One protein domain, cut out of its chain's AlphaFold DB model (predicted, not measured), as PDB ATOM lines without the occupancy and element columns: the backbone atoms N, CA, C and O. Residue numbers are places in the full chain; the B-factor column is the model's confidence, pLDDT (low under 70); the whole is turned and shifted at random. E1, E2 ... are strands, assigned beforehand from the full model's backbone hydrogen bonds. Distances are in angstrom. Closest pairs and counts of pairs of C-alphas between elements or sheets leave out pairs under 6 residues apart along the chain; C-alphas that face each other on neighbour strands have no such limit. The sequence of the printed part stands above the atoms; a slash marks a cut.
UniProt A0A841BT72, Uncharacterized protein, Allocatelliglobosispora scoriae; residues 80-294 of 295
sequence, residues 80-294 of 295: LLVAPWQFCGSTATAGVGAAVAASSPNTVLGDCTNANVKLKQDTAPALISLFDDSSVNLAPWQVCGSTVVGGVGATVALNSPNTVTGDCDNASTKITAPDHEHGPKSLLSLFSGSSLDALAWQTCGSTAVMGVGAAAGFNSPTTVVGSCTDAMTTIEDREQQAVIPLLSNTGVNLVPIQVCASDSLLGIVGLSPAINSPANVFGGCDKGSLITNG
ATOM      1  N   LEU A  80      30.314  21.949  30.112       81.38
ATOM      2  CA  LEU A  80      31.552  21.956  29.340       81.38
ATOM      3  C   LEU A  80      31.206  22.064  27.854       81.38
ATOM      4  O   LEU A  80      30.512  21.203  27.309       81.38
ATOM      5  N   LEU A  81      31.715  23.108  27.208       80.06
ATOM      6  CA  LEU A  81      31.621  23.338  25.773       80.06
ATOM      7  C   LEU A  81      33.026  23.314  25.174       80.06
ATOM      8  O   LEU A  81      33.951  23.933  25.694       80.06
ATOM      9  N   VAL A  82      33.196  22.570  24.080       81.00
ATOM     10  CA  VAL A  82      34.487  22.436  23.397       81.00
ATOM     11  C   VAL A  82      34.301  22.695  21.911       81.00
ATOM     12  O   VAL A  82      33.526  22.014  21.245       81.00
ATOM     13  N   ALA A  83      35.021  23.695  21.419       82.69
ATOM     14  CA  ALA A  83      35.007  24.224  20.064       82.69
ATOM     15  C   ALA A  83      33.603  24.473  19.458       82.69
ATOM     16  O   ALA A  83      33.396  24.147  18.283       82.69
ATOM     17  N   PRO A  84      32.617  25.015  20.210       82.19
ATOM     18  CA  PRO A  84      31.295  25.311  19.656       82.19
ATOM     19  C   PRO A  84      31.376  26.424  18.613       82.19
ATOM     20  O   PRO A  84      32.160  27.366  18.767       82.19
ATOM     21  N   TRP A  85      30.568  26.317  17.554       81.81
ATOM     22  CA  TRP A  85      30.735  27.194  16.401       81.81
ATOM     23  C   TRP A  85      29.516  27.564  15.613       81.81
ATOM     24  O   TRP A  85      28.606  26.758  15.434       81.81
ATOM     25  N   GLN A  86      29.545  28.786  15.082       85.88
ATOM     26  CA  GLN A  86      28.419  29.335  14.350       85.88
ATOM     27  C   GLN A  86      28.838  30.417  13.349       85.88
ATOM     28  O   GLN A  86      29.599  31.329  13.669       85.88
ATOM     29  N   PHE A  87      28.252  30.357  12.151       83.94
ATOM     30  CA  PHE A  87      28.227  31.467  11.199       83.94
ATOM     31  C   PHE A  87      26.799  31.996  11.112       83.94
ATOM     32  O   PHE A  87      25.880  31.245  10.788       83.94
ATOM     33  N   CYS A  88      26.613  33.280  11.385       88.00
ATOM     34  CA  CYS A  88      25.324  33.951  11.359       88.00
ATOM     35  C   CYS A  88      25.359  35.076  10.324       88.00
ATOM     36  O   CYS A  88      26.197  35.976  10.411       88.00
ATOM     37  N   GLY A  89      24.514  34.992   9.291       83.31
ATOM     38  CA  GLY A  89      24.447  35.998   8.221       83.31
ATOM     39  C   GLY A  89      25.795  36.274   7.553       83.31
ATOM     40  O   GLY A  89      26.108  37.422   7.274       83.31
ATOM     41  N   SER A  90      26.625  35.245   7.378       84.19
ATOM     42  CA  SER A  90      28.041  35.385   7.025       84.19
ATOM     43  C   SER A  90      28.417  34.503   5.842       84.19
ATOM     44  O   SER A  90      27.892  33.403   5.684       84.19
ATOM     45  N   THR A  91      29.383  34.956   5.045       83.31
ATOM     46  CA  THR A  91      30.044  34.115   4.041       83.31
ATOM     47  C   THR A  91      31.330  33.588   4.651       83.31
ATOM     48  O   THR A  91      32.229  34.366   4.956       83.31
ATOM     49  N   ALA A  92      31.441  32.280   4.865       79.56
ATOM     50  CA  ALA A  92      32.612  31.754   5.546       79.56
ATOM     51  C   ALA A  92      32.982  30.333   5.148       79.56
ATOM     52  O   ALA A  92      32.176  29.575   4.611       79.56
ATOM     53  N   THR A  93      34.230  29.972   5.433       77.38
ATOM     54  CA  THR A  93      34.747  28.616   5.253       77.38
ATOM     55  C   THR A  93      35.260  28.076   6.583       77.38
ATOM     56  O   THR A  93      36.170  28.653   7.175       77.38
ATOM     57  N   ALA A  94      34.700  26.951   7.031       71.50
ATOM     58  CA  ALA A  94      35.204  26.176   8.161       71.50
ATOM     59  C   ALA A  94      36.026  24.981   7.667       71.50
ATOM     60  O   ALA A  94      35.594  24.255   6.772       71.50
ATOM     61  N   GLY A  95      37.196  24.751   8.263       74.44
ATOM     62  CA  GLY A  95      38.067  23.639   7.873       74.44
ATOM     63  C   GLY A  95      38.814  23.909   6.568       74.44
ATOM     64  O   GLY A  95      39.366  24.993   6.399       74.44
ATOM     65  N   VAL A  96      38.883  22.923   5.668       73.06
ATOM     66  CA  VAL A  96      39.620  23.038   4.400       73.06
ATOM     67  C   VAL A  96      38.653  23.260   3.245       73.06
ATOM     68  O   VAL A  96      37.808  22.405   2.988       73.06
ATOM     69  N   GLY A  97      38.784  24.366   2.513       77.19
ATOM     70  CA  GLY A  97      37.946  24.579   1.336       77.19
ATOM     71  C   GLY A  97      37.978  25.984   0.762       77.19
ATOM     72  O   GLY A  97      38.801  26.818   1.130       77.19
ATOM     73  N   ALA A  98      37.055  26.247  -0.155       76.56
ATOM     74  CA  ALA A  98      36.806  27.590  -0.640       76.56
ATOM     75  C   ALA A  98      35.305  27.862  -0.714       76.56
ATOM     76  O   ALA A  98      34.530  26.989  -1.100       76.56
ATOM     77  N   ALA A  99      34.911  29.080  -0.362       78.69
ATOM     78  CA  ALA A  99      33.554  29.577  -0.516       78.69
ATOM     79  C   ALA A  99      33.583  30.824  -1.395       78.69
ATOM     80  O   ALA A  99      34.327  31.766  -1.130       78.69
ATOM     81  N   VAL A 100      32.769  30.836  -2.446       79.88
ATOM     82  CA  VAL A 100      32.598  32.009  -3.303       79.88
ATOM     83  C   VAL A 100      31.119  32.358  -3.321       79.88
ATOM     84  O   VAL A 100      30.304  31.560  -3.779       79.88
ATOM     85  N   ALA A 101      30.780  33.538  -2.813       80.12
ATOM     86  CA  ALA A 101      29.448  34.112  -2.907       80.12
ATOM     87  C   ALA A 101      29.468  35.219  -3.964       80.12
ATOM     88  O   ALA A 101      30.319  36.108  -3.923       80.12
ATOM     89  N   ALA A 102      28.546  35.160  -4.924       85.56
ATOM     90  CA  ALA A 102      28.397  36.175  -5.958       85.56
ATOM     91  C   ALA A 102      26.933  36.600  -6.057       85.56
ATOM     92  O   ALA A 102      26.068  35.761  -6.302       85.56
ATOM     93  N   SER A 103      26.661  37.893  -5.870       87.50
ATOM     94  CA  SER A 103      25.308  38.466  -5.874       87.50
ATOM     95  C   SER A 103      24.329  37.731  -4.948       87.50
ATOM     96  O   SER A 103      23.146  37.610  -5.262       87.50
ATOM     97  N   SER A 104      24.828  37.217  -3.820       83.50
ATOM     98  CA  SER A 104      24.061  36.412  -2.867       83.50
ATOM     99  C   SER A 104      24.046  37.114  -1.509       83.50
ATOM    100  O   SER A 104      24.882  36.802  -0.658       83.50
ATOM    101  N   PRO A 105      23.151  38.096  -1.305       84.94
ATOM    102  CA  PRO A 105      23.033  38.786  -0.029       84.94
ATOM    103  C   PRO A 105      22.606  37.808   1.073       84.94
ATOM    104  O   PRO A 105      21.686  37.014   0.874       84.94
ATOM    105  N   ASN A 106      23.240  37.893   2.242       84.25
ATOM    106  CA  ASN A 106      22.839  37.143   3.428       84.25
ATOM    107  C   ASN A 106      22.293  38.114   4.467       84.25
ATOM    108  O   ASN A 106      23.033  38.964   4.959       84.25
ATOM    109  N   THR A 107      21.024  37.954   4.834       85.56
ATOM    110  CA  THR A 107      20.400  38.757   5.887       85.56
ATOM    111  C   THR A 107      19.836  37.850   6.964       85.56
ATOM    112  O   THR A 107      19.025  36.973   6.668       85.56
ATOM    113  N   VAL A 108      20.235  38.078   8.212       88.56
ATOM    114  CA  VAL A 108      19.607  37.475   9.392       88.56
ATOM    115  C   VAL A 108      18.890  38.562  10.181       88.56
ATOM    116  O   VAL A 108      19.437  39.638  10.421       88.56
ATOM    117  N   LEU A 109      17.651  38.263  10.560       88.25
ATOM    118  CA  LEU A 109      16.845  39.058  11.478       88.25
ATOM    119  C   LEU A 109      16.730  38.274  12.786       88.25
ATOM    120  O   LEU A 109      16.279  37.128  12.765       88.25
ATOM    121  N   GLY A 110      17.121  38.896  13.891       85.56
ATOM    122  CA  GLY A 110      17.203  38.276  15.208       85.56
ATOM    123  C   GLY A 110      18.640  38.076  15.679       85.56
ATOM    124  O   GLY A 110      19.599  38.275  14.929       85.56
ATOM    125  N   ASP A 111      18.756  37.688  16.943       87.19
ATOM    126  CA  ASP A 111      20.036  37.569  17.630       87.19
ATOM    127  C   ASP A 111      20.790  36.304  17.204       87.19
ATOM    128  O   ASP A 111      20.216  35.240  16.944       87.19
ATOM    129  N   CYS A 112      22.110  36.420  17.168       87.50
ATOM    130  CA  CYS A 112      23.043  35.351  16.878       87.50
ATOM    131  C   CYS A 112      23.761  34.970  18.171       87.50
ATOM    132  O   CYS A 112      24.694  35.646  18.596       87.50
ATOM    133  N   THR A 113      23.363  33.861  18.789       89.19
ATOM    134  CA  THR A 113      23.983  33.385  20.033       89.19
ATOM    135  C   THR A 113      24.761  32.095  19.801       89.19
ATOM    136  O   THR A 113      24.189  31.119  19.302       89.19
ATOM    137  N   ASN A 114      26.027  32.057  20.215       87.12
ATOM    138  CA  ASN A 114      26.878  30.871  20.168       87.12
ATOM    139  C   ASN A 114      27.531  30.610  21.523       87.12
ATOM    140  O   ASN A 114      28.092  31.509  22.137       87.12
ATOM    141  N   ALA A 115      27.514  29.351  21.957       83.62
ATOM    142  CA  ALA A 115      28.226  28.911  23.157       83.62
ATOM    143  C   ALA A 115      27.862  29.657  24.456       83.62
ATOM    144  O   ALA A 115      28.666  29.697  25.384       83.62
ATOM    145  N   ASN A 116      26.663  30.239  24.527       84.88
ATOM    146  CA  ASN A 116      26.198  30.937  25.717       84.88
ATOM    147  C   ASN A 116      25.689  29.937  26.755       84.88
ATOM    148  O   ASN A 116      24.916  29.028  26.437       84.88
ATOM    149  N   VAL A 117      26.089  30.134  28.006       84.50
ATOM    150  CA  VAL A 117      25.734  29.256  29.116       84.50
ATOM    151  C   VAL A 117      24.981  30.054  30.168       84.50
ATOM    152  O   VAL A 117      25.459  31.067  30.669       84.50
ATOM    153  N   LYS A 118      23.805  29.555  30.551       86.38
ATOM    154  CA  LYS A 118      23.068  30.037  31.716       86.38
ATOM    155  C   LYS A 118      23.029  28.935  32.765       86.38
ATOM    156  O   LYS A 118      22.369  27.918  32.557       86.38
ATOM    157  N   LEU A 119      23.733  29.142  33.872       82.81
ATOM    158  CA  LEU A 119      23.711  28.250  35.026       82.81
ATOM    159  C   LEU A 119      22.954  28.914  36.162       82.81
ATOM    160  O   LEU A 119      23.096  30.110  36.414       82.81
ATOM    161  N   LYS A 120      22.165  28.109  36.859       82.50
ATOM    162  CA  LYS A 120      21.557  28.493  38.121       82.50
ATOM    163  C   LYS A 120      22.174  27.632  39.205       82.50
ATOM    164  O   LYS A 120      22.227  26.413  39.049       82.50
ATOM    165  N   GLN A 121      22.652  28.261  40.271       75.44
ATOM    166  CA  GLN A 121      23.350  27.596  41.373       75.44
ATOM    167  C   GLN A 121      22.384  26.859  42.322       75.44
ATOM    168  O   GLN A 121      22.464  27.004  43.539       75.44
ATOM    169  N   ASP A 122      21.462  26.072  41.763       71.62
ATOM    170  CA  ASP A 122      20.454  25.297  42.501       71.62
ATOM    171  C   ASP A 122      20.999  23.936  42.984       71.62
ATOM    172  O   ASP A 122      20.274  23.133  43.576       71.62
ATOM    173  N   THR A 123      22.268  23.611  42.705       66.31
ATOM    174  CA  THR A 123      22.851  22.353  43.173       66.31
ATOM    175  C   THR A 123      23.128  22.448  44.672       66.31
ATOM    176  O   THR A 123      23.927  23.273  45.125       66.31
ATOM    177  N   ALA A 124      22.486  21.559  45.440       66.25
ATOM    178  CA  ALA A 124      22.689  21.454  46.879       66.25
ATOM    179  C   ALA A 124      24.193  21.279  47.201       66.25
ATOM    180  O   ALA A 124      24.797  20.291  46.768       66.25
ATOM    181  N   PRO A 125      24.803  22.206  47.959       66.81
ATOM    182  CA  PRO A 125      26.243  22.226  48.203       66.81
ATOM    183  C   PRO A 125      26.729  20.976  48.951       66.81
ATOM    184  O   PRO A 125      26.302  20.685  50.071       66.81
ATOM    185  N   ALA A 126      27.679  20.253  48.356       67.50
ATOM    186  CA  ALA A 126      28.407  19.177  49.024       67.50
ATOM    187  C   ALA A 126      29.347  19.716  50.115       67.50
ATOM    188  O   ALA A 126      29.725  20.889  50.095       67.50
ATOM    189  N   LEU A 127      29.788  18.862  51.044       73.69
ATOM    190  CA  LEU A 127      30.802  19.245  52.034       73.69
ATOM    191  C   LEU A 127      32.119  19.644  51.345       73.69
ATOM    192  O   LEU A 127      32.741  20.635  51.728       73.69
ATOM    193  N   ILE A 128      32.510  18.893  50.312       73.31
ATOM    194  CA  ILE A 128      33.592  19.226  49.384       73.31
ATOM    195  C   ILE A 128      32.994  19.338  47.982       73.31
ATOM    196  O   ILE A 128      32.467  18.359  47.457       73.31
ATOM    197  N   SER A 129      33.083  20.520  47.384       73.31
ATOM    198  CA  SER A 129      32.573  20.822  46.047       73.31
ATOM    199  C   SER A 129      33.731  21.167  45.115       73.31
ATOM    200  O   SER A 129      34.542  22.040  45.428       73.31
ATOM    201  N   LEU A 130      33.827  20.469  43.986       77.50
ATOM    202  CA  LEU A 130      34.844  20.693  42.961       77.50
ATOM    203  C   LEU A 130      34.147  21.015  41.638       77.50
ATOM    204  O   LEU A 130      33.467  20.160  41.078       77.50
ATOM    205  N   PHE A 131      34.340  22.227  41.122       77.69
ATOM    206  CA  PHE A 131      33.741  22.678  39.864       77.69
ATOM    207  C   PHE A 131      32.210  22.568  39.804       77.69
ATOM    208  O   PHE A 131      31.687  22.519  38.706       77.69
ATOM    209  N   ASP A 132      31.465  22.525  40.915       80.94
ATOM    210  CA  ASP A 132      29.994  22.481  40.824       80.94
ATOM    211  C   ASP A 132      29.427  23.830  40.353       80.94
ATOM    212  O   ASP A 132      29.986  24.884  40.664       80.94
ATOM    213  N   ASP A 133      28.313  23.805  39.625       82.25
ATOM    214  CA  ASP A 133      27.644  24.951  38.999       82.25
ATOM    215  C   ASP A 133      28.613  25.856  38.225       82.25
ATOM    216  O   ASP A 133      28.516  27.083  38.261       82.25
ATOM    217  N   SER A 134      29.596  25.233  37.570       83.38
ATOM    218  CA  SER A 134      30.661  25.927  36.851       83.38
ATOM    219  C   SER A 134      30.526  25.744  35.346       83.38
ATOM    220  O   SER A 134      29.967  24.753  34.863       83.38
ATOM    221  N   SER A 135      31.049  26.700  34.586       83.69
ATOM    222  CA  SER A 135      31.087  26.630  33.129       83.69
ATOM    223  C   SER A 135      32.516  26.619  32.623       83.69
ATOM    224  O   SER A 135      33.354  27.389  33.086       83.69
ATOM    225  N   VAL A 136      32.798  25.743  31.667       84.50
ATOM    226  CA  VAL A 136      34.062  25.742  30.937       84.50
ATOM    227  C   VAL A 136      33.756  25.767  29.449       84.50
ATOM    228  O   VAL A 136      33.083  24.875  28.935       84.50
ATOM    229  N   ASN A 137      34.283  26.761  28.750       82.81
ATOM    230  CA  ASN A 137      34.144  26.920  27.316       82.81
ATOM    231  C   ASN A 137      35.525  27.005  26.673       82.81
ATOM    232  O   ASN A 137      36.328  27.879  26.992       82.81
ATOM    233  N   LEU A 138      35.827  26.069  25.781       84.00
ATOM    234  CA  LEU A 138      37.134  25.960  25.146       84.00
ATOM    235  C   LEU A 138      37.003  26.239  23.655       84.00
ATOM    236  O   LEU A 138      36.309  25.517  22.953       84.00
ATOM    237  N   ALA A 139      37.715  27.246  23.169       86.25
ATOM    238  CA  ALA A 139      37.747  27.697  21.783       86.25
ATOM    239  C   ALA A 139      36.367  27.927  21.119       86.25
ATOM    240  O   ALA A 139      36.174  27.488  19.981       86.25
ATOM    241  N   PRO A 140      35.389  28.576  21.788       85.62
ATOM    242  CA  PRO A 140      34.137  28.941  21.133       85.62
ATOM    243  C   PRO A 140      34.397  29.957  20.026       85.62
ATOM    244  O   PRO A 140      35.088  30.952  20.248       85.62
ATOM    245  N   TRP A 141      33.829  29.724  18.845       85.44
ATOM    246  CA  TRP A 141      34.050  30.589  17.696       85.44
ATOM    247  C   TRP A 141      32.777  31.000  16.971       85.44
ATOM    248  O   TRP A 141      31.982  30.161  16.552       85.44
ATOM    249  N   GLN A 142      32.587  32.304  16.785       88.88
ATOM    250  CA  GLN A 142      31.404  32.844  16.120       88.88
ATOM    251  C   GLN A 142      31.765  33.886  15.065       88.88
ATOM    252  O   GLN A 142      32.648  34.724  15.238       88.88
ATOM    253  N   VAL A 143      31.028  33.870  13.960       87.25
ATOM    254  CA  VAL A 143      31.136  34.865  12.897       87.25
ATOM    255  C   VAL A 143      29.754  35.441  12.618       87.25
ATOM    256  O   VAL A 143      28.824  34.700  12.310       87.25
ATOM    257  N   CYS A 144      29.622  36.759  12.716       90.00
ATOM    258  CA  CYS A 144      28.364  37.483  12.609       90.00
ATOM    259  C   CYS A 144      28.456  38.561  11.525       90.00
ATOM    260  O   CYS A 144      29.336  39.424  11.575       90.00
ATOM    261  N   GLY A 145      27.578  38.514  10.520       87.44
ATOM    262  CA  GLY A 145      27.512  39.519   9.456       87.44
ATOM    263  C   GLY A 145      28.824  39.730   8.695       87.44
ATOM    264  O   GLY A 145      29.108  40.857   8.310       87.44
ATOM    265  N   SER A 146      29.659  38.699   8.540       86.75
ATOM    266  CA  SER A 146      31.075  38.841   8.165       86.75
ATOM    267  C   SER A 146      31.494  37.931   7.006       86.75
ATOM    268  O   SER A 146      30.809  36.965   6.668       86.75
ATOM    269  N   THR A 147      32.649  38.225   6.405       84.75
ATOM    270  CA  THR A 147      33.294  37.384   5.384       84.75
ATOM    271  C   THR A 147      34.589  36.801   5.949       84.75
ATOM    272  O   THR A 147      35.563  37.536   6.113       84.75
ATOM    273  N   VAL A 148      34.617  35.507   6.298       83.12
ATOM    274  CA  VAL A 148      35.715  34.939   7.112       83.12
ATOM    275  C   VAL A 148      36.223  33.580   6.640       83.12
ATOM    276  O   VAL A 148      35.448  32.662   6.388       83.12
ATOM    277  N   VAL A 149      37.548  33.405   6.636       81.12
ATOM    278  CA  VAL A 149      38.176  32.073   6.570       81.12
ATOM    279  C   VAL A 149      38.527  31.615   7.977       81.12
ATOM    280  O   VAL A 149      39.351  32.232   8.639       81.12
ATOM    281  N   GLY A 150      37.926  30.517   8.414       69.44
ATOM    282  CA  GLY A 150      38.073  29.949   9.747       69.44
ATOM    283  C   GLY A 150      38.957  28.694   9.830       69.44
ATOM    284  O   GLY A 150      38.929  27.960  10.812       69.44
ATOM    285  N   GLY A 151      39.688  28.384   8.760       73.81
ATOM    286  CA  GLY A 151      40.510  27.183   8.635       73.81
ATOM    287  C   GLY A 151      41.578  27.363   7.562       73.81
ATOM    288  O   GLY A 151      42.245  28.393   7.537       73.81
ATOM    289  N   VAL A 152      41.745  26.387   6.669       75.31
ATOM    290  CA  VAL A 152      42.648  26.497   5.517       75.31
ATOM    291  C   VAL A 152      41.837  26.726   4.249       75.31
ATOM    292  O   VAL A 152      41.156  25.816   3.783       75.31
ATOM    293  N   GLY A 153      41.882  27.917   3.657       80.19
ATOM    294  CA  GLY A 153      40.988  28.149   2.529       80.19
ATOM    295  C   GLY A 153      40.908  29.544   1.952       80.19
ATOM    296  O   GLY A 153      41.680  30.435   2.291       80.19
ATOM    297  N   ALA A 154      39.939  29.724   1.061       80.12
ATOM    298  CA  ALA A 154      39.641  31.019   0.476       80.12
ATOM    299  C   ALA A 154      38.147  31.323   0.548       80.12
ATOM    300  O   ALA A 154      37.321  30.531   0.106       80.12
ATOM    301  N   THR A 155      37.791  32.491   1.059       80.94
ATOM    302  CA  THR A 155      36.425  32.997   1.032       80.94
ATOM    303  C   THR A 155      36.396  34.260   0.189       80.94
ATOM    304  O   THR A 155      37.166  35.180   0.435       80.94
ATOM    305  N   VAL A 156      35.532  34.322  -0.820       83.00
ATOM    306  CA  VAL A 156      35.391  35.504  -1.678       83.00
ATOM    307  C   VAL A 156      33.923  35.888  -1.770       83.00
ATOM    308  O   VAL A 156      33.097  35.085  -2.194       83.00
ATOM    309  N   ALA A 157      33.602  37.120  -1.396       82.94
ATOM    310  CA  ALA A 157      32.287  37.721  -1.551       82.94
ATOM    311  C   ALA A 157      32.339  38.790  -2.653       82.94
ATOM    312  O   ALA A 157      33.134  39.727  -2.588       82.94
ATOM    313  N   LEU A 158      31.502  38.639  -3.679       87.06
ATOM    314  CA  LEU A 158      31.340  39.571  -4.796       87.06
ATOM    315  C   LEU A 158      29.894  40.074  -4.798       87.06
ATOM    316  O   LEU A 158      28.979  39.271  -4.966       87.06
ATOM    317  N   ASN A 159      29.656  41.373  -4.614       88.50
ATOM    318  CA  ASN A 159      28.305  41.952  -4.511       88.50
ATOM    319  C   ASN A 159      27.364  41.176  -3.557       88.50
ATOM    320  O   ASN A 159      26.173  41.039  -3.828       88.50
ATOM    321  N   SER A 160      27.905  40.591  -2.490       86.62
ATOM    322  CA  SER A 160      27.189  39.690  -1.581       86.62
ATOM    323  C   SER A 160      27.204  40.300  -0.182       86.62
ATOM    324  O   SER A 160      28.043  39.926   0.637       86.62
ATOM    325  N   PRO A 161      26.359  41.315   0.073       87.12
ATOM    326  CA  PRO A 161      26.333  41.983   1.362       87.12
ATOM    327  C   PRO A 161      25.888  41.009   2.453       87.12
ATOM    328  O   PRO A 161      24.985  40.199   2.250       87.12
ATOM    329  N   ASN A 162      26.517  41.116   3.616       88.62
ATOM    330  CA  ASN A 162      26.212  40.314   4.793       88.62
ATOM    331  C   ASN A 162      25.635  41.246   5.857       88.62
ATOM    332  O   ASN A 162      26.272  42.225   6.240       88.62
ATOM    333  N   THR A 163      24.409  40.991   6.304       87.75
ATOM    334  CA  THR A 163      23.704  41.835   7.271       87.75
ATOM    335  C   THR A 163      23.109  40.992   8.389       87.75
ATOM    336  O   THR A 163      22.384  40.031   8.144       87.75
ATOM    337  N   VAL A 164      23.373  41.384   9.628       91.00
ATOM    338  CA  VAL A 164      22.677  40.876  10.815       91.00
ATOM    339  C   VAL A 164      21.962  42.046  11.472       91.00
ATOM    340  O   VAL A 164      22.548  43.111  11.641       91.00
ATOM    341  N   THR A 165      20.684  41.874  11.795       90.38
ATOM    342  CA  THR A 165      19.901  42.832  12.588       90.38
ATOM    343  C   THR A 165      19.473  42.143  13.875       90.38
ATOM    344  O   THR A 165      18.545  41.336  13.847       90.38
ATOM    345  N   GLY A 166      20.174  42.439  14.963       88.00
ATOM    346  CA  GLY A 166      20.144  41.697  16.223       88.00
ATOM    347  C   GLY A 166      21.530  41.661  16.862       88.00
ATOM    348  O   GLY A 166      22.523  42.016  16.217       88.00
ATOM    349  N   ASP A 167      21.589  41.248  18.124       89.69
ATOM    350  CA  ASP A 167      22.841  41.149  18.874       89.69
ATOM    351  C   ASP A 167      23.607  39.869  18.503       89.69
ATOM    352  O   ASP A 167      23.024  38.837  18.166       89.69
ATOM    353  N   CYS A 168      24.936  39.930  18.542       89.44
ATOM    354  CA  CYS A 168      25.825  38.800  18.321       89.44
ATOM    355  C   CYS A 168      26.549  38.480  19.631       89.44
ATOM    356  O   CYS A 168      27.493  39.174  20.005       89.44
ATOM    357  N   ASP A 169      26.151  37.405  20.300       90.31
ATOM    358  CA  ASP A 169      26.741  36.987  21.570       90.31
ATOM    359  C   ASP A 169      27.487  35.663  21.409       90.31
ATOM    360  O   ASP A 169      26.905  34.645  21.019       90.31
ATOM    361  N   ASN A 170      28.769  35.663  21.760       89.56
ATOM    362  CA  ASN A 170      29.616  34.483  21.785       89.56
ATOM    363  C   ASN A 170      30.149  34.237  23.194       89.56
ATOM    364  O   ASN A 170      30.613  35.161  23.863       89.56
ATOM    365  N   ALA A 171      30.136  32.975  23.620       87.50
ATOM    366  CA  ALA A 171      30.783  32.530  24.852       87.50
ATOM    367  C   ALA A 171      30.364  33.326  26.101       87.50
ATOM    368  O   ALA A 171      31.169  33.572  26.993       87.50
ATOM    369  N   SER A 172      29.109  33.775  26.155       86.25
ATOM    370  CA  SER A 172      28.615  34.534  27.299       86.25
ATOM    371  C   SER A 172      28.106  33.594  28.385       86.25
ATOM    372  O   SER A 172      27.189  32.798  28.158       86.25
ATOM    373  N   THR A 173      28.682  33.704  29.576       84.50
ATOM    374  CA  THR A 173      28.345  32.877  30.732       84.50
ATOM    375  C   THR A 173      27.608  33.708  31.775       84.50
ATOM    376  O   THR A 173      28.127  34.699  32.280       84.50
ATOM    377  N   LYS A 174      26.397  33.285  32.145       86.62
ATOM    378  CA  LYS A 174      25.628  33.860  33.252       86.62
ATOM    379  C   LYS A 174      25.383  32.804  34.324       86.62
ATOM    380  O   LYS A 174      24.674  31.830  34.077       86.62
ATOM    381  N   ILE A 175      25.931  33.030  35.511       84.12
ATOM    382  CA  ILE A 175      25.739  32.196  36.699       84.12
ATOM    383  C   ILE A 175      24.887  32.994  37.685       84.12
ATOM    384  O   ILE A 175      25.329  34.033  38.169       84.12
ATOM    385  N   THR A 176      23.656  32.545  37.939       85.25
ATOM    386  CA  THR A 176      22.726  33.213  38.864       85.25
ATOM    387  C   THR A 176      22.685  32.530  40.222       85.25
ATOM    388  O   THR A 176      22.750  31.295  40.300       85.25
ATOM    389  N   ALA A 177      22.505  33.337  41.266       78.88
ATOM    390  CA  ALA A 177      22.342  32.859  42.632       78.88
ATOM    391  C   ALA A 177      21.066  31.993  42.770       78.88
ATOM    392  O   ALA A 177      20.137  32.116  41.962       78.88
ATOM    393  N   PRO A 178      21.004  31.081  43.759       73.12
ATOM    394  CA  PRO A 178      19.790  30.316  44.040       73.12
ATOM    395  C   PRO A 178      18.690  31.231  44.587       73.12
ATOM    396  O   PRO A 178      18.967  32.133  45.374       73.12
ATOM    397  N   ASP A 179      17.432  30.971  44.214       62.84
ATOM    398  CA  ASP A 179      16.348  31.928  44.475       62.84
ATOM    399  C   ASP A 179      16.068  32.142  45.971       62.84
ATOM    400  O   ASP A 179      15.765  33.267  46.328       62.84
ATOM    401  N   HIS A 180      16.183  31.138  46.857       49.97
ATOM    402  CA  HIS A 180      15.912  31.299  48.304       49.97
ATOM    403  C   HIS A 180      16.478  30.169  49.200       49.97
ATOM    404  O   HIS A 180      15.975  29.931  50.303       49.97
ATOM    405  N   GLU A 181      17.503  29.424  48.779       52.81
ATOM    406  CA  GLU A 181      17.950  28.265  49.565       52.81
ATOM    407  C   GLU A 181      18.939  28.637  50.680       52.81
ATOM    408  O   GLU A 181      20.140  28.793  50.467       52.81
ATOM    409  N   HIS A 182      18.436  28.665  51.920       52.59
ATOM    410  CA  HIS A 182      19.240  28.451  53.130       52.59
ATOM    411  C   HIS A 182      19.720  26.983  53.179       52.59
ATOM    412  O   HIS A 182      19.294  26.195  54.024       52.59
ATOM    413  N   GLY A 183      20.557  26.589  52.218       56.28
ATOM    414  CA  GLY A 183      21.201  25.276  52.180       56.28
ATOM    415  C   GLY A 183      22.361  25.171  53.183       56.28
ATOM    416  O   GLY A 183      22.821  26.181  53.707       56.28
ATOM    417  N   PRO A 184      22.852  23.960  53.492       56.56
ATOM    418  CA  PRO A 184      24.019  23.781  54.358       56.56
ATOM    419  C   PRO A 184      25.296  24.341  53.707       56.56
ATOM    420  O   PRO A 184      25.523  24.155  52.520       56.56
ATOM    421  N   LYS A 185      26.187  24.986  54.470       70.31
ATOM    422  CA  LYS A 185      27.458  25.500  53.922       70.31
ATOM    423  C   LYS A 185      28.390  24.360  53.490       70.31
ATOM    424  O   LYS A 185      28.543  23.370  54.208       70.31
ATOM    425  N   SER A 186      29.071  24.519  52.355       68.81
ATOM    426  CA  SER A 186      30.229  23.682  52.004       68.81
ATOM    427  C   SER A 186      31.406  23.974  52.940       68.81
ATOM    428  O   SER A 186      31.631  25.119  53.333       68.81
ATOM    429  N   LEU A 187      32.203  22.958  53.275       75.69
ATOM    430  CA  LEU A 187      33.464  23.146  54.002       75.69
ATOM    431  C   LEU A 187      34.553  23.660  53.052       75.69
ATOM    432  O   LEU A 187      35.236  24.632  53.358       75.69
ATOM    433  N   LEU A 188      34.692  23.009  51.898       75.69
ATOM    434  CA  LEU A 188      35.677  23.332  50.874       75.69
ATOM    435  C   LEU A 188      34.975  23.444  49.525       75.69
ATOM    436  O   LEU A 188      34.270  22.526  49.110       75.69
ATOM    437  N   SER A 189      35.199  24.554  48.837       75.00
ATOM    438  CA  SER A 189      34.763  24.748  47.461       75.00
ATOM    439  C   SER A 189      35.975  25.111  46.621       75.00
ATOM    440  O   SER A 189      36.720  26.014  46.987       75.00
ATOM    441  N   LEU A 190      36.195  24.383  45.529       79.38
ATOM    442  CA  LEU A 190      37.232  24.679  44.548       79.38
ATOM    443  C   LEU A 190      36.561  24.958  43.204       79.38
ATOM    444  O   LEU A 190      35.865  24.083  42.690       79.38
ATOM    445  N   PHE A 191      36.768  26.148  42.640       79.75
ATOM    446  CA  PHE A 191      36.187  26.579  41.360       79.75
ATOM    447  C   PHE A 191      34.654  26.529  41.263       79.75
ATOM    448  O   PHE A 191      34.126  26.787  40.193       79.75
ATOM    449  N   SER A 192      33.903  26.235  42.328       81.06
ATOM    450  CA  SER A 192      32.439  26.187  42.219       81.06
ATOM    451  C   SER A 192      31.861  27.567  41.909       81.06
ATOM    452  O   SER A 192      32.368  28.578  42.400       81.06
ATOM    453  N   GLY A 193      30.808  27.603  41.093       79.50
ATOM    454  CA  GLY A 193      30.180  28.844  40.658       79.50
ATOM    455  C   GLY A 193      31.057  29.689  39.739       79.50
ATOM    456  O   GLY A 193      30.807  30.881  39.614       79.50
ATOM    457  N   SER A 194      32.100  29.103  39.148       85.62
ATOM    458  CA  SER A 194      33.081  29.831  38.338       85.62
ATOM    459  C   SER A 194      32.877  29.592  36.848       85.62
ATOM    460  O   SER A 194      32.300  28.581  36.439       85.62
ATOM    461  N   SER A 195      33.387  30.501  36.024       86.31
ATOM    462  CA  SER A 195      33.468  30.325  34.576       86.31
ATOM    463  C   SER A 195      34.918  30.350  34.098       86.31
ATOM    464  O   SER A 195      35.769  31.067  34.630       86.31
ATOM    465  N   LEU A 196      35.203  29.543  33.082       85.56
ATOM    466  CA  LEU A 196      36.457  29.561  32.345       85.56
ATOM    467  C   LEU A 196      36.140  29.581  30.852       85.56
ATOM    468  O   LEU A 196      35.767  28.551  30.297       85.56
ATOM    469  N   ASP A 197      36.361  30.715  30.205       85.12
ATOM    470  CA  ASP A 197      36.263  30.857  28.757       85.12
ATOM    471  C   ASP A 197      37.681  30.993  28.192       85.12
ATOM    472  O   ASP A 197      38.397  31.955  28.470       85.12
ATOM    473  N   ALA A 198      38.138  30.009  27.422       85.75
ATOM    474  CA  ALA A 198      39.485  29.989  26.863       85.75
ATOM    475  C   ALA A 198      39.448  30.016  25.340       85.75
ATOM    476  O   ALA A 198      38.734  29.228  24.732       85.75
ATOM    477  N   LEU A 199      40.273  30.866  24.721       86.62
ATOM    478  CA  LEU A 199      40.391  31.014  23.265       86.62
ATOM    479  C   LEU A 199      39.057  31.339  22.581       86.62
ATOM    480  O   LEU A 199      38.837  30.945  21.432       86.62
ATOM    481  N   ALA A 200      38.167  32.027  23.294       85.75
ATOM    482  CA  ALA A 200      36.940  32.531  22.708       85.75
ATOM    483  C   ALA A 200      37.274  33.509  21.592       85.75
ATOM    484  O   ALA A 200      38.166  34.351  21.743       85.75
ATOM    485  N   TRP A 201      36.599  33.359  20.459       86.50
ATOM    486  CA  TRP A 201      36.773  34.290  19.371       86.50
ATOM    487  C   TRP A 201      35.491  34.619  18.629       86.50
ATOM    488  O   TRP A 201      34.668  33.757  18.323       86.50
ATOM    489  N   GLN A 202      35.361  35.889  18.265       89.50
ATOM    490  CA  GLN A 202      34.211  36.406  17.545       89.50
ATOM    491  C   GLN A 202      34.646  37.362  16.429       89.50
ATOM    492  O   GLN A 202      35.512  38.216  16.612       89.50
ATOM    493  N   THR A 203      34.048  37.238  15.245       88.38
ATOM    494  CA  THR A 203      34.191  38.227  14.165       88.38
ATOM    495  C   THR A 203      32.840  38.835  13.836       88.38
ATOM    496  O   THR A 203      31.894  38.114  13.539       88.38
ATOM    497  N   CYS A 204      32.762  40.158  13.857       90.62
ATOM    498  CA  CYS A 204      31.532  40.918  13.730       90.62
ATOM    499  C   CYS A 204      31.636  41.996  12.660       90.62
ATOM    500  O   CYS A 204      32.525  42.851  12.701       90.62
ATOM    501  N   GLY A 205      30.708  41.960  11.707       88.12
ATOM    502  CA  GLY A 205      30.600  42.940  10.634       88.12
ATOM    503  C   GLY A 205      31.893  43.164   9.853       88.12
ATOM    504  O   GLY A 205      32.082  44.277   9.393       88.12
ATOM    505  N   SER A 206      32.785  42.176   9.725       87.00
ATOM    506  CA  SER A 206      34.160  42.358   9.225       87.00
ATOM    507  C   SER A 206      34.525  41.402   8.084       87.00
ATOM    508  O   SER A 206      33.883  40.370   7.883       87.00
ATOM    509  N   THR A 207      35.617  41.698   7.376       83.44
ATOM    510  CA  THR A 207      36.292  40.730   6.492       83.44
ATOM    511  C   THR A 207      37.618  40.297   7.121       83.44
ATOM    512  O   THR A 207      38.524  41.115   7.261       83.44
ATOM    513  N   ALA A 208      37.752  39.029   7.528       80.38
ATOM    514  CA  ALA A 208      38.892  38.569   8.339       80.38
ATOM    515  C   ALA A 208      39.381  37.153   7.984       80.38
ATOM    516  O   ALA A 208      38.649  36.344   7.416       80.38
ATOM    517  N   VAL A 209      40.627  36.824   8.345       73.56
ATOM    518  CA  VAL A 209      41.190  35.470   8.195       73.56
ATOM    519  C   VAL A 209      41.628  34.943   9.560       73.56
ATOM    520  O   VAL A 209      42.663  35.315  10.102       73.56
ATOM    521  N   MET A 210      40.864  33.999  10.089       68.50
ATOM    522  CA  MET A 210      41.123  33.303  11.348       68.50
ATOM    523  C   MET A 210      41.644  31.885  11.076       68.50
ATOM    524  O   MET A 210      41.065  30.887  11.498       68.50
ATOM    525  N   GLY A 211      42.728  31.800  10.300       72.94
ATOM    526  CA  GLY A 211      43.335  30.549   9.849       72.94
ATOM    527  C   GLY A 211      44.467  30.782   8.845       72.94
ATOM    528  O   GLY A 211      45.175  31.788   8.927       72.94
ATOM    529  N   VAL A 212      44.624  29.857   7.894       73.44
ATOM    530  CA  VAL A 212      45.575  29.956   6.777       73.44
ATOM    531  C   VAL A 212      44.802  30.163   5.480       73.44
ATOM    532  O   VAL A 212      44.172  29.234   4.979       73.44
ATOM    533  N   GLY A 213      44.815  31.358   4.896       78.88
ATOM    534  CA  GLY A 213      43.941  31.573   3.747       78.88
ATOM    535  C   GLY A 213      43.781  32.990   3.237       78.88
ATOM    536  O   GLY A 213      44.574  33.876   3.540       78.88
ATOM    537  N   ALA A 214      42.733  33.204   2.446       80.44
ATOM    538  CA  ALA A 214      42.373  34.529   1.958       80.44
ATOM    539  C   ALA A 214      40.870  34.793   2.081       80.44
ATOM    540  O   ALA A 214      40.072  33.988   1.617       80.44
ATOM    541  N   ALA A 215      40.482  35.922   2.669       81.44
ATOM    542  CA  ALA A 215      39.089  36.359   2.757       81.44
ATOM    543  C   ALA A 215      38.925  37.686   2.009       81.44
ATOM    544  O   ALA A 215      39.446  38.698   2.448       81.44
ATOM    545  N   ALA A 216      38.229  37.718   0.880       84.25
ATOM    546  CA  ALA A 216      38.101  38.929   0.079       84.25
ATOM    547  C   ALA A 216      36.645  39.374  -0.052       84.25
ATOM    548  O   ALA A 216      35.775  38.564  -0.363       84.25
ATOM    549  N   GLY A 217      36.397  40.668   0.133       81.75
ATOM    550  CA  GLY A 217      35.111  41.306  -0.137       81.75
ATOM    551  C   GLY A 217      35.251  42.321  -1.266       81.75
ATOM    552  O   GLY A 217      36.095  43.211  -1.196       81.75
ATOM    553  N   PHE A 218      34.425  42.212  -2.304       86.50
ATOM    554  CA  PHE A 218      34.319  43.198  -3.380       86.50
ATOM    555  C   PHE A 218      32.875  43.683  -3.467       86.50
ATOM    556  O   PHE A 218      31.976  42.877  -3.728       86.50
ATOM    557  N   ASN A 219      32.644  44.979  -3.233       88.56
ATOM    558  CA  ASN A 219      31.301  45.573  -3.136       88.56
ATOM    559  C   ASN A 219      30.341  44.764  -2.236       88.56
ATOM    560  O   ASN A 219      29.157  44.619  -2.535       88.56
ATOM    561  N   SER A 220      30.869  44.157  -1.176       86.81
ATOM    562  CA  SER A 220      30.158  43.223  -0.303       86.81
ATOM    563  C   SER A 220      30.197  43.761   1.123       86.81
ATOM    564  O   SER A 220      30.982  43.265   1.931       86.81
ATOM    565  N   PRO A 221      29.428  44.825   1.424       89.38
ATOM    566  CA  PRO A 221      29.431  45.427   2.749       89.38
ATOM    567  C   PRO A 221      29.007  44.412   3.810       89.38
ATOM    568  O   PRO A 221      28.118  43.584   3.589       89.38
ATOM    569  N   THR A 222      29.647  44.501   4.967       89.00
ATOM    570  CA  THR A 222      29.369  43.686   6.148       89.00
ATOM    571  C   THR A 222      28.753  44.588   7.207       89.00
ATOM    572  O   THR A 222      29.251  45.680   7.478       89.00
ATOM    573  N   THR A 223      27.607  44.210   7.764       90.44
ATOM    574  CA  THR A 223      26.864  45.077   8.685       90.44
ATOM    575  C   THR A 223      26.234  44.280   9.816       90.44
ATOM    576  O   THR A 223      25.518  43.310   9.577       90.44
ATOM    577  N   VAL A 224      26.461  44.729  11.048       91.31
ATOM    578  CA  VAL A 224      25.740  44.273  12.239       91.31
ATOM    579  C   VAL A 224      24.987  45.461  12.835       91.31
ATOM    580  O   VAL A 224      25.579  46.454  13.260       91.31
ATOM    581  N   VAL A 225      23.660  45.372  12.837       90.75
ATOM    582  CA  VAL A 225      22.751  46.322  13.483       90.75
ATOM    583  C   VAL A 225      22.371  45.744  14.846       90.75
ATOM    584  O   VAL A 225      21.299  45.170  15.012       90.75
ATOM    585  N   GLY A 226      23.310  45.847  15.782       88.62
ATOM    586  CA  GLY A 226      23.255  45.282  17.128       88.62
ATOM    587  C   GLY A 226      24.635  45.340  17.779       88.62
ATOM    588  O   GLY A 226      25.579  45.882  17.191       88.62
ATOM    589  N   SER A 227      24.740  44.820  18.995       90.38
ATOM    590  CA  SER A 227      25.993  44.721  19.740       90.38
ATOM    591  C   SER A 227      26.700  43.405  19.445       90.38
ATOM    592  O   SER A 227      26.075  42.411  19.088       90.38
ATOM    593  N   CYS A 228      28.016  43.400  19.596       90.25
ATOM    594  CA  CYS A 228      28.841  42.211  19.526       90.25
ATOM    595  C   CYS A 228      29.518  41.987  20.868       90.25
ATOM    596  O   CYS A 228      30.368  42.781  21.277       90.25
ATOM    597  N   THR A 229      29.154  40.896  21.525       89.94
ATOM    598  CA  THR A 229      29.649  40.530  22.848       89.94
ATOM    599  C   THR A 229      30.417  39.218  22.761       89.94
ATOM    600  O   THR A 229      29.874  38.211  22.310       89.94
ATOM    601  N   ASP A 230      31.668  39.203  23.218       89.00
ATOM    602  CA  ASP A 230      32.505  38.000  23.264       89.00
ATOM    603  C   ASP A 230      33.028  37.731  24.679       89.00
ATOM    604  O   ASP A 230      33.571  38.622  25.338       89.00
ATOM    605  N   ALA A 231      32.907  36.486  25.140       87.50
ATOM    606  CA  ALA A 231      33.438  36.021  26.425       87.50
ATOM    607  C   ALA A 231      32.996  36.882  27.625       87.50
ATOM    608  O   ALA A 231      33.802  37.259  28.483       87.50
ATOM    609  N   MET A 232      31.718  37.260  27.671       86.56
ATOM    610  CA  MET A 232      31.176  38.018  28.795       86.56
ATOM    611  C   MET A 232      30.753  37.073  29.912       86.56
ATOM    612  O   MET A 232      29.875  36.234  29.736       86.56
ATOM    613  N   THR A 233      31.339  37.245  31.091       85.19
ATOM    614  CA  THR A 233      30.972  36.483  32.280       85.19
ATOM    615  C   THR A 233      30.220  37.380  33.259       85.19
ATOM    616  O   THR A 233      30.708  38.435  33.658       85.19
ATOM    617  N   THR A 234      29.048  36.930  33.700       86.50
ATOM    618  CA  THR A 234      28.311  37.502  34.832       86.50
ATOM    619  C   THR A 234      28.125  36.438  35.903       86.50
ATOM    620  O   THR A 234      27.548  35.385  35.628       86.50
ATOM    621  N   ILE A 235      28.591  36.719  37.118       85.06
ATOM    622  CA  ILE A 235      28.464  35.823  38.269       85.06
ATOM    623  C   ILE A 235      27.754  36.579  39.388       85.06
ATOM    624  O   ILE A 235      28.197  37.643  39.824       85.06
ATOM    625  N   GLU A 236      26.634  36.026  39.832       85.56
ATOM    626  CA  GLU A 236      25.969  36.425  41.066       85.56
ATOM    627  C   GLU A 236      26.494  35.545  42.202       85.56
ATOM    628  O   GLU A 236      26.503  34.315  42.104       85.56
ATOM    629  N   ASP A 237      26.967  36.182  43.269       77.12
ATOM    630  CA  ASP A 237      27.555  35.467  44.394       77.12
ATOM    631  C   ASP A 237      26.509  34.678  45.192       77.12
ATOM    632  O   ASP A 237      25.412  35.160  45.481       77.12
ATOM    633  N   ARG A 238      26.893  33.477  45.644       72.56
ATOM    634  CA  ARG A 238      26.131  32.746  46.665       72.56
ATOM    635  C   ARG A 238      26.128  33.523  47.976       72.56
ATOM    636  O   ARG A 238      27.193  33.814  48.518       72.56
ATOM    637  N   GLU A 239      24.945  33.691  48.561       70.50
ATOM    638  CA  GLU A 239      24.780  34.228  49.920       70.50
ATOM    639  C   GLU A 239      25.500  33.351  50.969       70.50
ATOM    640  O   GLU A 239      26.080  33.839  51.940       70.50
ATOM    641  N   GLN A 240      25.531  32.030  50.752       70.06
ATOM    642  CA  GLN A 240      26.236  31.075  51.608       70.06
ATOM    643  C   GLN A 240      27.483  30.504  50.929       70.06
ATOM    644  O   GLN A 240      27.479  29.393  50.396       70.06
ATOM    645  N   GLN A 241      28.578  31.263  50.978       67.00
ATOM    646  CA  GLN A 241      29.885  30.783  50.528       67.00
ATOM    647  C   GLN A 241      30.423  29.647  51.416       67.00
ATOM    648  O   GLN A 241      30.084  29.521  52.600       67.00
ATOM    649  N   ALA A 242      31.289  28.815  50.829       72.69
ATOM    650  CA  ALA A 242      32.004  27.772  51.552       72.69
ATOM    651  C   ALA A 242      32.906  28.362  52.645       72.69
ATOM    652  O   ALA A 242      33.383  29.487  52.524       72.69
ATOM    653  N   VAL A 243      33.197  27.577  53.686       77.62
ATOM    654  CA  VAL A 243      34.135  27.986  54.751       77.62
ATOM    655  C   VAL A 243      35.528  28.265  54.177       77.62
ATOM    656  O   VAL A 243      36.205  29.190  54.617       77.62
ATOM    657  N   ILE A 244      35.943  27.479  53.181       79.25
ATOM    658  CA  ILE A 244      37.188  27.664  52.437       79.25
ATOM    659  C   ILE A 244      36.844  27.747  50.936       79.25
ATOM    660  O   ILE A 244      36.729  26.703  50.286       79.25
ATOM    661  N   PRO A 245      36.643  28.958  50.383       76.94
ATOM    662  CA  PRO A 245      36.421  29.163  48.956       76.94
ATOM    663  C   PRO A 245      37.765  29.341  48.237       76.94
ATOM    664  O   PRO A 245      38.443  30.357  48.382       76.94
ATOM    665  N   LEU A 246      38.182  28.344  47.462       77.75
ATOM    666  CA  LEU A 246      39.367  28.411  46.610       77.75
ATOM    667  C   LEU A 246      38.926  28.645  45.163       77.75
ATOM    668  O   LEU A 246      38.413  27.740  44.511       77.75
ATOM    669  N   LEU A 247      39.155  29.858  44.651       76.31
ATOM    670  CA  LEU A 247      38.776  30.256  43.285       76.31
ATOM    671  C   LEU A 247      37.273  30.081  42.989       76.31
ATOM    672  O   LEU A 247      36.897  29.901  41.839       76.31
ATOM    673  N   SER A 248      36.415  30.111  44.009       79.62
ATOM    674  CA  SER A 248      34.956  30.054  43.846       79.62
ATOM    675  C   SER A 248      34.401  31.398  43.366       79.62
ATOM    676  O   SER A 248      34.941  32.440  43.733       79.62
ATOM    677  N   ASN A 249      33.317  31.366  42.585       78.62
ATOM    678  CA  ASN A 249      32.691  32.542  41.961       78.62
ATOM    679  C   ASN A 249      33.666  33.408  41.143       78.62
ATOM    680  O   ASN A 249      33.545  34.631  41.088       78.62
ATOM    681  N   THR A 250      34.666  32.785  40.516       81.94
ATOM    682  CA  THR A 250      35.630  33.502  39.676       81.94
ATOM    683  C   THR A 250      35.293  33.339  38.201       81.94
ATOM    684  O   THR A 250      34.840  32.284  37.771       81.94
ATOM    685  N   GLY A 251      35.506  34.383  37.406       81.38
ATOM    686  CA  GLY A 251      35.461  34.285  35.950       81.38
ATOM    687  C   GLY A 251      36.858  34.438  35.379       81.38
ATOM    688  O   GLY A 251      37.578  35.370  35.742       81.38
ATOM    689  N   VAL A 252      37.258  33.528  34.499       83.81
ATOM    690  CA  VAL A 252      38.566  33.573  33.846       83.81
ATOM    691  C   VAL A 252      38.378  33.534  32.336       83.81
ATOM    692  O   VAL A 252      38.025  32.504  31.775       83.81
ATOM    693  N   ASN A 253      38.694  34.650  31.679       82.88
ATOM    694  CA  ASN A 253      38.706  34.767  30.224       82.88
ATOM    695  C   ASN A 253      40.151  34.693  29.715       82.88
ATOM    696  O   ASN A 253      40.920  35.651  29.835       82.88
ATOM    697  N   LEU A 254      40.550  33.552  29.154       82.50
ATOM    698  CA  LEU A 254      41.883  33.348  28.595       82.50
ATOM    699  C   LEU A 254      41.885  33.686  27.102       82.50
ATOM    700  O   LEU A 254      41.458  32.883  26.279       82.50
ATOM    701  N   VAL A 255      42.448  34.847  26.759       84.12
ATOM    702  CA  VAL A 255      42.677  35.303  25.373       84.12
ATOM    703  C   VAL A 255      41.379  35.387  24.544       84.12
ATOM    704  O   VAL A 255      41.240  34.666  23.557       84.12
ATOM    705  N   PRO A 256      40.423  36.263  24.911       81.25
ATOM    706  CA  PRO A 256      39.286  36.564  24.046       81.25
ATOM    707  C   PRO A 256      39.744  37.369  22.817       81.25
ATOM    708  O   PRO A 256      40.415  38.403  22.945       81.25
ATOM    709  N   ILE A 257      39.399  36.894  21.619       83.62
ATOM    710  CA  ILE A 257      39.771  37.499  20.335       83.62
ATOM    711  C   ILE A 257      38.510  37.978  19.623       83.62
ATOM    712  O   ILE A 257      37.817  37.206  18.969       83.62
ATOM    713  N   GLN A 258      38.275  39.283  19.653       85.94
ATOM    714  CA  GLN A 258      37.159  39.896  18.943       85.94
ATOM    715  C   GLN A 258      37.657  40.801  17.813       85.94
ATOM    716  O   GLN A 258      38.537  41.642  18.025       85.94
ATOM    717  N   VAL A 259      37.078  40.640  16.621       85.25
ATOM    718  CA  VAL A 259      37.284  41.522  15.464       85.25
ATOM    719  C   VAL A 259      35.963  42.172  15.106       85.25
ATOM    720  O   VAL A 259      34.984  41.480  14.847       85.25
ATOM    721  N   CYS A 260      35.948  43.498  15.073       87.56
ATOM    722  CA  CYS A 260      34.740  44.283  14.895       87.56
ATOM    723  C   CYS A 260      34.930  45.376  13.857       87.56
ATOM    724  O   CYS A 260      35.936  46.082  13.912       87.56
ATOM    725  N   ALA A 261      33.937  45.528  12.972       85.12
ATOM    726  CA  ALA A 261      33.864  46.583  11.960       85.12
ATOM    727  C   ALA A 261      35.203  46.825  11.230       85.12
ATOM    728  O   ALA A 261      35.606  47.963  11.005       85.12
ATOM    729  N   SER A 262      35.933  45.750  10.916       79.62
ATOM    730  CA  SER A 262      37.242  45.844  10.278       79.62
ATOM    731  C   SER A 262      37.145  45.568   8.783       79.62
ATOM    732  O   SER A 262      36.733  44.486   8.349       79.62
ATOM    733  N   ASP A 263      37.594  46.559   8.014       66.19
ATOM    734  CA  ASP A 263      37.731  46.499   6.560       66.19
ATOM    735  C   ASP A 263      38.998  45.739   6.132       66.19
ATOM    736  O   ASP A 263      39.191  45.468   4.949       66.19
ATOM    737  N   SER A 264      39.940  45.450   7.040       55.97
ATOM    738  CA  SER A 264      41.127  44.641   6.728       55.97
ATOM    739  C   SER A 264      42.037  44.383   7.935       55.97
ATOM    740  O   SER A 264      42.311  45.263   8.744       55.97
ATOM    741  N   LEU A 265      42.639  43.185   7.922       53.72
ATOM    742  CA  LEU A 265      43.896  42.804   8.575       53.72
ATOM    743  C   LEU A 265      43.824  42.318  10.031       53.72
ATOM    744  O   LEU A 265      44.457  42.857  10.933       53.72
ATOM    745  N   LEU A 266      43.188  41.161  10.211       48.66
ATOM    746  CA  LEU A 266      43.727  40.132  11.102       48.66
ATOM    747  C   LEU A 266      43.805  38.824  10.314       48.66
ATOM    748  O   LEU A 266      42.790  38.265   9.900       48.66
ATOM    749  N   GLY A 267      45.040  38.409  10.042       48.72
ATOM    750  CA  GLY A 267      45.393  37.144   9.421       48.72
ATOM    751  C   GLY A 267      46.526  36.532  10.225       48.72
ATOM    752  O   GLY A 267      47.621  37.087  10.231       48.72
ATOM    753  N   ILE A 268      46.277  35.408  10.902       53.56
ATOM    754  CA  ILE A 268      47.356  34.623  11.526       53.56
ATOM    755  C   ILE A 268      48.345  34.199  10.425       53.56
ATOM    756  O   ILE A 268      49.550  34.358  10.594       53.56
ATOM    757  N   VAL A 269      47.829  33.766   9.262       56.22
ATOM    758  CA  VAL A 269      48.558  33.647   7.988       56.22
ATOM    759  C   VAL A 269      47.564  33.863   6.831       56.22
ATOM    760  O   VAL A 269      46.889  32.929   6.406       56.22
ATOM    761  N   GLY A 270      47.418  35.084   6.304       58.81
ATOM    762  CA  GLY A 270      46.474  35.295   5.202       58.81
ATOM    763  C   GLY A 270      46.247  36.727   4.737       58.81
ATOM    764  O   GLY A 270      46.675  37.678   5.383       58.81
ATOM    765  N   LEU A 271      45.559  36.867   3.600       68.75
ATOM    766  CA  LEU A 271      45.195  38.157   2.999       68.75
ATOM    767  C   LEU A 271      43.698  38.407   3.159       68.75
ATOM    768  O   LEU A 271      42.899  37.544   2.800       68.75
ATOM    769  N   SER A 272      43.313  39.591   3.639       72.88
ATOM    770  CA  SER A 272      41.901  39.943   3.800       72.88
ATOM    771  C   SER A 272      41.496  41.259   3.103       72.88
ATOM    772  O   SER A 272      41.195  42.238   3.791       72.88
ATOM    773  N   PRO A 273      41.565  41.368   1.761       77.62
ATOM    774  CA  PRO A 273      41.237  42.622   1.089       77.62
ATOM    775  C   PRO A 273      39.723  42.877   1.085       77.62
ATOM    776  O   PRO A 273      38.962  42.090   0.522       77.62
ATOM    777  N   ALA A 274      39.288  44.011   1.636       78.38
ATOM    778  CA  ALA A 274      37.947  44.547   1.418       78.38
ATOM    779  C   ALA A 274      38.030  45.740   0.454       78.38
ATOM    780  O   ALA A 274      38.516  46.816   0.793       78.38
ATOM    781  N   ILE A 275      37.581  45.547  -0.785       82.44
ATOM    782  CA  ILE A 275      37.544  46.587  -1.818       82.44
ATOM    783  C   ILE A 275      36.102  47.079  -1.929       82.44
ATOM    784  O   ILE A 275      35.199  46.297  -2.242       82.44
ATOM    785  N   ASN A 276      35.878  48.368  -1.648       84.06
ATOM    786  CA  ASN A 276      34.546  48.996  -1.622       84.06
ATOM    787  C   ASN A 276      33.516  48.208  -0.788       84.06
ATOM    788  O   ASN A 276      32.340  48.135  -1.136       84.06
ATOM    789  N   SER A 277      33.970  47.566   0.286       84.12
ATOM    790  CA  SER A 277      33.163  46.668   1.115       84.12
ATOM    791  C   SER A 277      33.226  47.152   2.563       84.12
ATOM    792  O   SER A 277      33.998  46.593   3.334       84.12
ATOM    793  N   PRO A 278      32.497  48.229   2.910       87.00
ATOM    794  CA  PRO A 278      32.567  48.811   4.243       87.00
ATOM    795  C   PRO A 278      32.041  47.842   5.306       87.00
ATOM    796  O   PRO A 278      31.024  47.171   5.101       87.00
ATOM    797  N   ALA A 279      32.725  47.830   6.442       87.56
ATOM    798  CA  ALA A 279      32.422  47.077   7.642       87.56
ATOM    799  C   ALA A 279      31.778  47.990   8.693       87.56
ATOM    800  O   ALA A 279      32.372  48.977   9.119       87.56
ATOM    801  N   ASN A 280      30.558  47.669   9.128       88.25
ATOM    802  CA  ASN A 280      29.833  48.471  10.114       88.25
ATOM    803  C   ASN A 280      29.294  47.610  11.261       88.25
ATOM    804  O   ASN A 280      28.708  46.550  11.038       88.25
ATOM    805  N   VAL A 281      29.429  48.119  12.485       88.88
ATOM    806  CA  VAL A 281      28.732  47.630  13.682       88.88
ATOM    807  C   VAL A 281      28.092  48.847  14.347       88.88
ATOM    808  O   VAL A 281      28.793  49.805  14.662       88.88
ATOM    809  N   PHE A 282      26.765  48.849  14.497       86.19
ATOM    810  CA  PHE A 282      26.010  50.015  14.984       86.19
ATOM    811  C   PHE A 282      25.721  50.008  16.495       86.19
ATOM    812  O   PHE A 282      25.291  51.034  17.020       86.19
ATOM    813  N   GLY A 283      25.921  48.882  17.186       83.44
ATOM    814  CA  GLY A 283      25.841  48.791  18.647       83.44
ATOM    815  C   GLY A 283      27.201  49.023  19.312       83.44
ATOM    816  O   GLY A 283      27.888  50.001  19.020       83.44
ATOM    817  N   GLY A 284      27.582  48.113  20.210       87.12
ATOM    818  CA  GLY A 284      28.904  48.062  20.846       87.12
ATOM    819  C   GLY A 284      29.733  46.852  20.409       87.12
ATOM    820  O   GLY A 284      29.207  45.914  19.816       87.12
ATOM    821  N   CYS A 285      31.028  46.877  20.718       86.94
ATOM    822  CA  CYS A 285      31.904  45.710  20.626       86.94
ATOM    823  C   CYS A 285      32.602  45.500  21.963       86.94
ATOM    824  O   CYS A 285      33.572  46.194  22.276       86.94
ATOM    825  N   ASP A 286      32.080  44.551  22.732       87.75
ATOM    826  CA  ASP A 286      32.506  44.251  24.090       87.75
ATOM    827  C   ASP A 286      33.168  42.873  24.149       87.75
ATOM    828  O   ASP A 286      32.645  41.888  23.627       87.75
ATOM    829  N   LYS A 287      34.324  42.795  24.821       84.94
ATOM    830  CA  LYS A 287      35.070  41.543  24.998       84.94
ATOM    831  C   LYS A 287      35.557  41.335  26.422       84.94
ATOM    832  O   LYS A 287      36.078  42.259  27.048       84.94
ATOM    833  N   GLY A 288      35.484  40.093  26.890       73.50
ATOM    834  CA  GLY A 288      36.209  39.614  28.068       73.50
ATOM    835  C   GLY A 288      35.809  40.261  29.395       73.50
ATOM    836  O   GLY A 288      36.604  40.224  30.335       73.50
ATOM    837  N   SER A 289      34.620  40.860  29.482       77.19
ATOM    838  CA  SER A 289      34.148  41.518  30.703       77.19
ATOM    839  C   SER A 289      33.757  40.491  31.768       77.19
ATOM    840  O   SER A 289      33.071  39.511  31.469       77.19
ATOM    841  N   LEU A 290      34.184  40.732  33.009       76.31
ATOM    842  CA  LEU A 290      33.741  40.006  34.196       76.31
ATOM    843  C   LEU A 290      32.913  40.953  35.064       76.31
ATOM    844  O   LEU A 290      33.436  41.942  35.576       76.31
ATOM    845  N   ILE A 291      31.638  40.624  35.252       78.56
ATOM    846  CA  ILE A 291      30.734  41.340  36.150       78.56
ATOM    847  C   ILE A 291      30.410  40.428  37.328       78.56
ATOM    848  O   ILE A 291      29.688  39.442  37.187       78.56
ATOM    849  N   THR A 292      30.947  40.766  38.496       71.44
ATOM    850  CA  THR A 292      30.594  40.130  39.769       71.44
ATOM    851  C   THR A 292      29.667  41.061  40.534       71.44
ATOM    852  O   THR A 292      30.087  42.148  40.940       71.44
ATOM    853  N   ASN A 293      28.414  40.654  40.722       66.12
ATOM    854  CA  ASN A 293      27.485  41.390  41.571       66.12
ATOM    855  C   ASN A 293      27.529  40.779  42.972       66.12
ATOM    856  O   ASN A 293      26.982  39.699  43.200       66.12
ATOM    857  N   GLY A 294      28.202  41.482  43.885       50.25
ATOM    858  CA  GLY A 294      28.115  41.188  45.310       50.25
ATOM    859  C   GLY A 294      26.712  41.524  45.815       50.25
ATOM    860  O   GLY A 294      26.173  42.580  45.470       50.25
TER     861      GLY A 294
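Overview. This is residues 80 to 294 of the 295 residues of an uncharacterized protein of Allocatelliglobosispora scoriae (UniProt A0A841BT72). The chain is wound in four stacked turns, the last not completed: a flat solenoid of long, narrow coils, with matching strands side by side and parallel from coil to coil. The first coil runs from E1 through E2 to the folded-back pair E3 and E4 at one end, returns through E5, E6 and E7, and reaches E8 at the other end. The printed part has 215 residues, with no named helix and 29 named strands, E1 to E29 along the chain, in six parallel sheets and one branched sheet, also parallel. The class is all strand, and the whole is compact, with a radius of gyration of the C-alphas of 19.6 A; the spans of 62 by 29 by 20 A make a rod.

Arrangement. E1, residues 80 to 82, starts the sheet order continued by E9, 135 to 138, E17, 195 to 198, and E24, 251 to 254; N 81 and O 136 are within hydrogen-bond range, 2.8 A. E2, residues 85 to 88, E10, 141 to 144, E18, 201 to 204, and E25, 257 to 260, follow likewise, with N 88 and O 143 at 2.8 A. In the branched, twisted sheet, E3, residues 91 to 93, pairs with E11, 147 to 149 (N 93 and O 148, 3.1 A), and E4, 96 to 102, with E12, 152 to 158 (N 99 and O 154, 2.9 A). E19, residues 207 to 218, bends by 168 degrees at residue 210; E11 and E12 lie on one side of it and E26, residues 267 to 271, on the other side, with N 213 and O 269 at 3.0 A. Further sheets are E5, 106 to 109, E13, 162 to 165, E20, 222 to 225, and E27, 279 to 281; E6, 112 to 114, E14, 168 to 170, E21, 228 to 230, and E28, 285 to 287; E7, 117 to 120, E15, 173 to 176, E22, 233 to 236, and E29, 290 to 293; and E8, 128 to 130, E16, 188 to 190, and E23, 244 to 246. In a stack of sheets, face to face in turn, the E2 sheet faces the E6 sheet at 7.5 A centre to centre; the closest C-alphas of E2 and E6 are those of Cys 88 and Cys 112, 6.1 A.

Along the chain. E1 begins at C-alpha 80, (31.552, 21.956, 29.340). E4 and E12 are each 20.1 A long; E19, of 12 residues, measures 10.4 A. E29 ends at C-alpha 293, (27.485, 41.390, 41.571).

Size, cuts and confidence. The C-alphas farthest apart, Ser 103 and Leu 187, are 62.3 A apart. The printed part has no cut; the link E15 to E16, 11 residues, is long. Mean pLDDT of the printed part is 80.3; residues under 70 include 179 to 184 and 263 to 271.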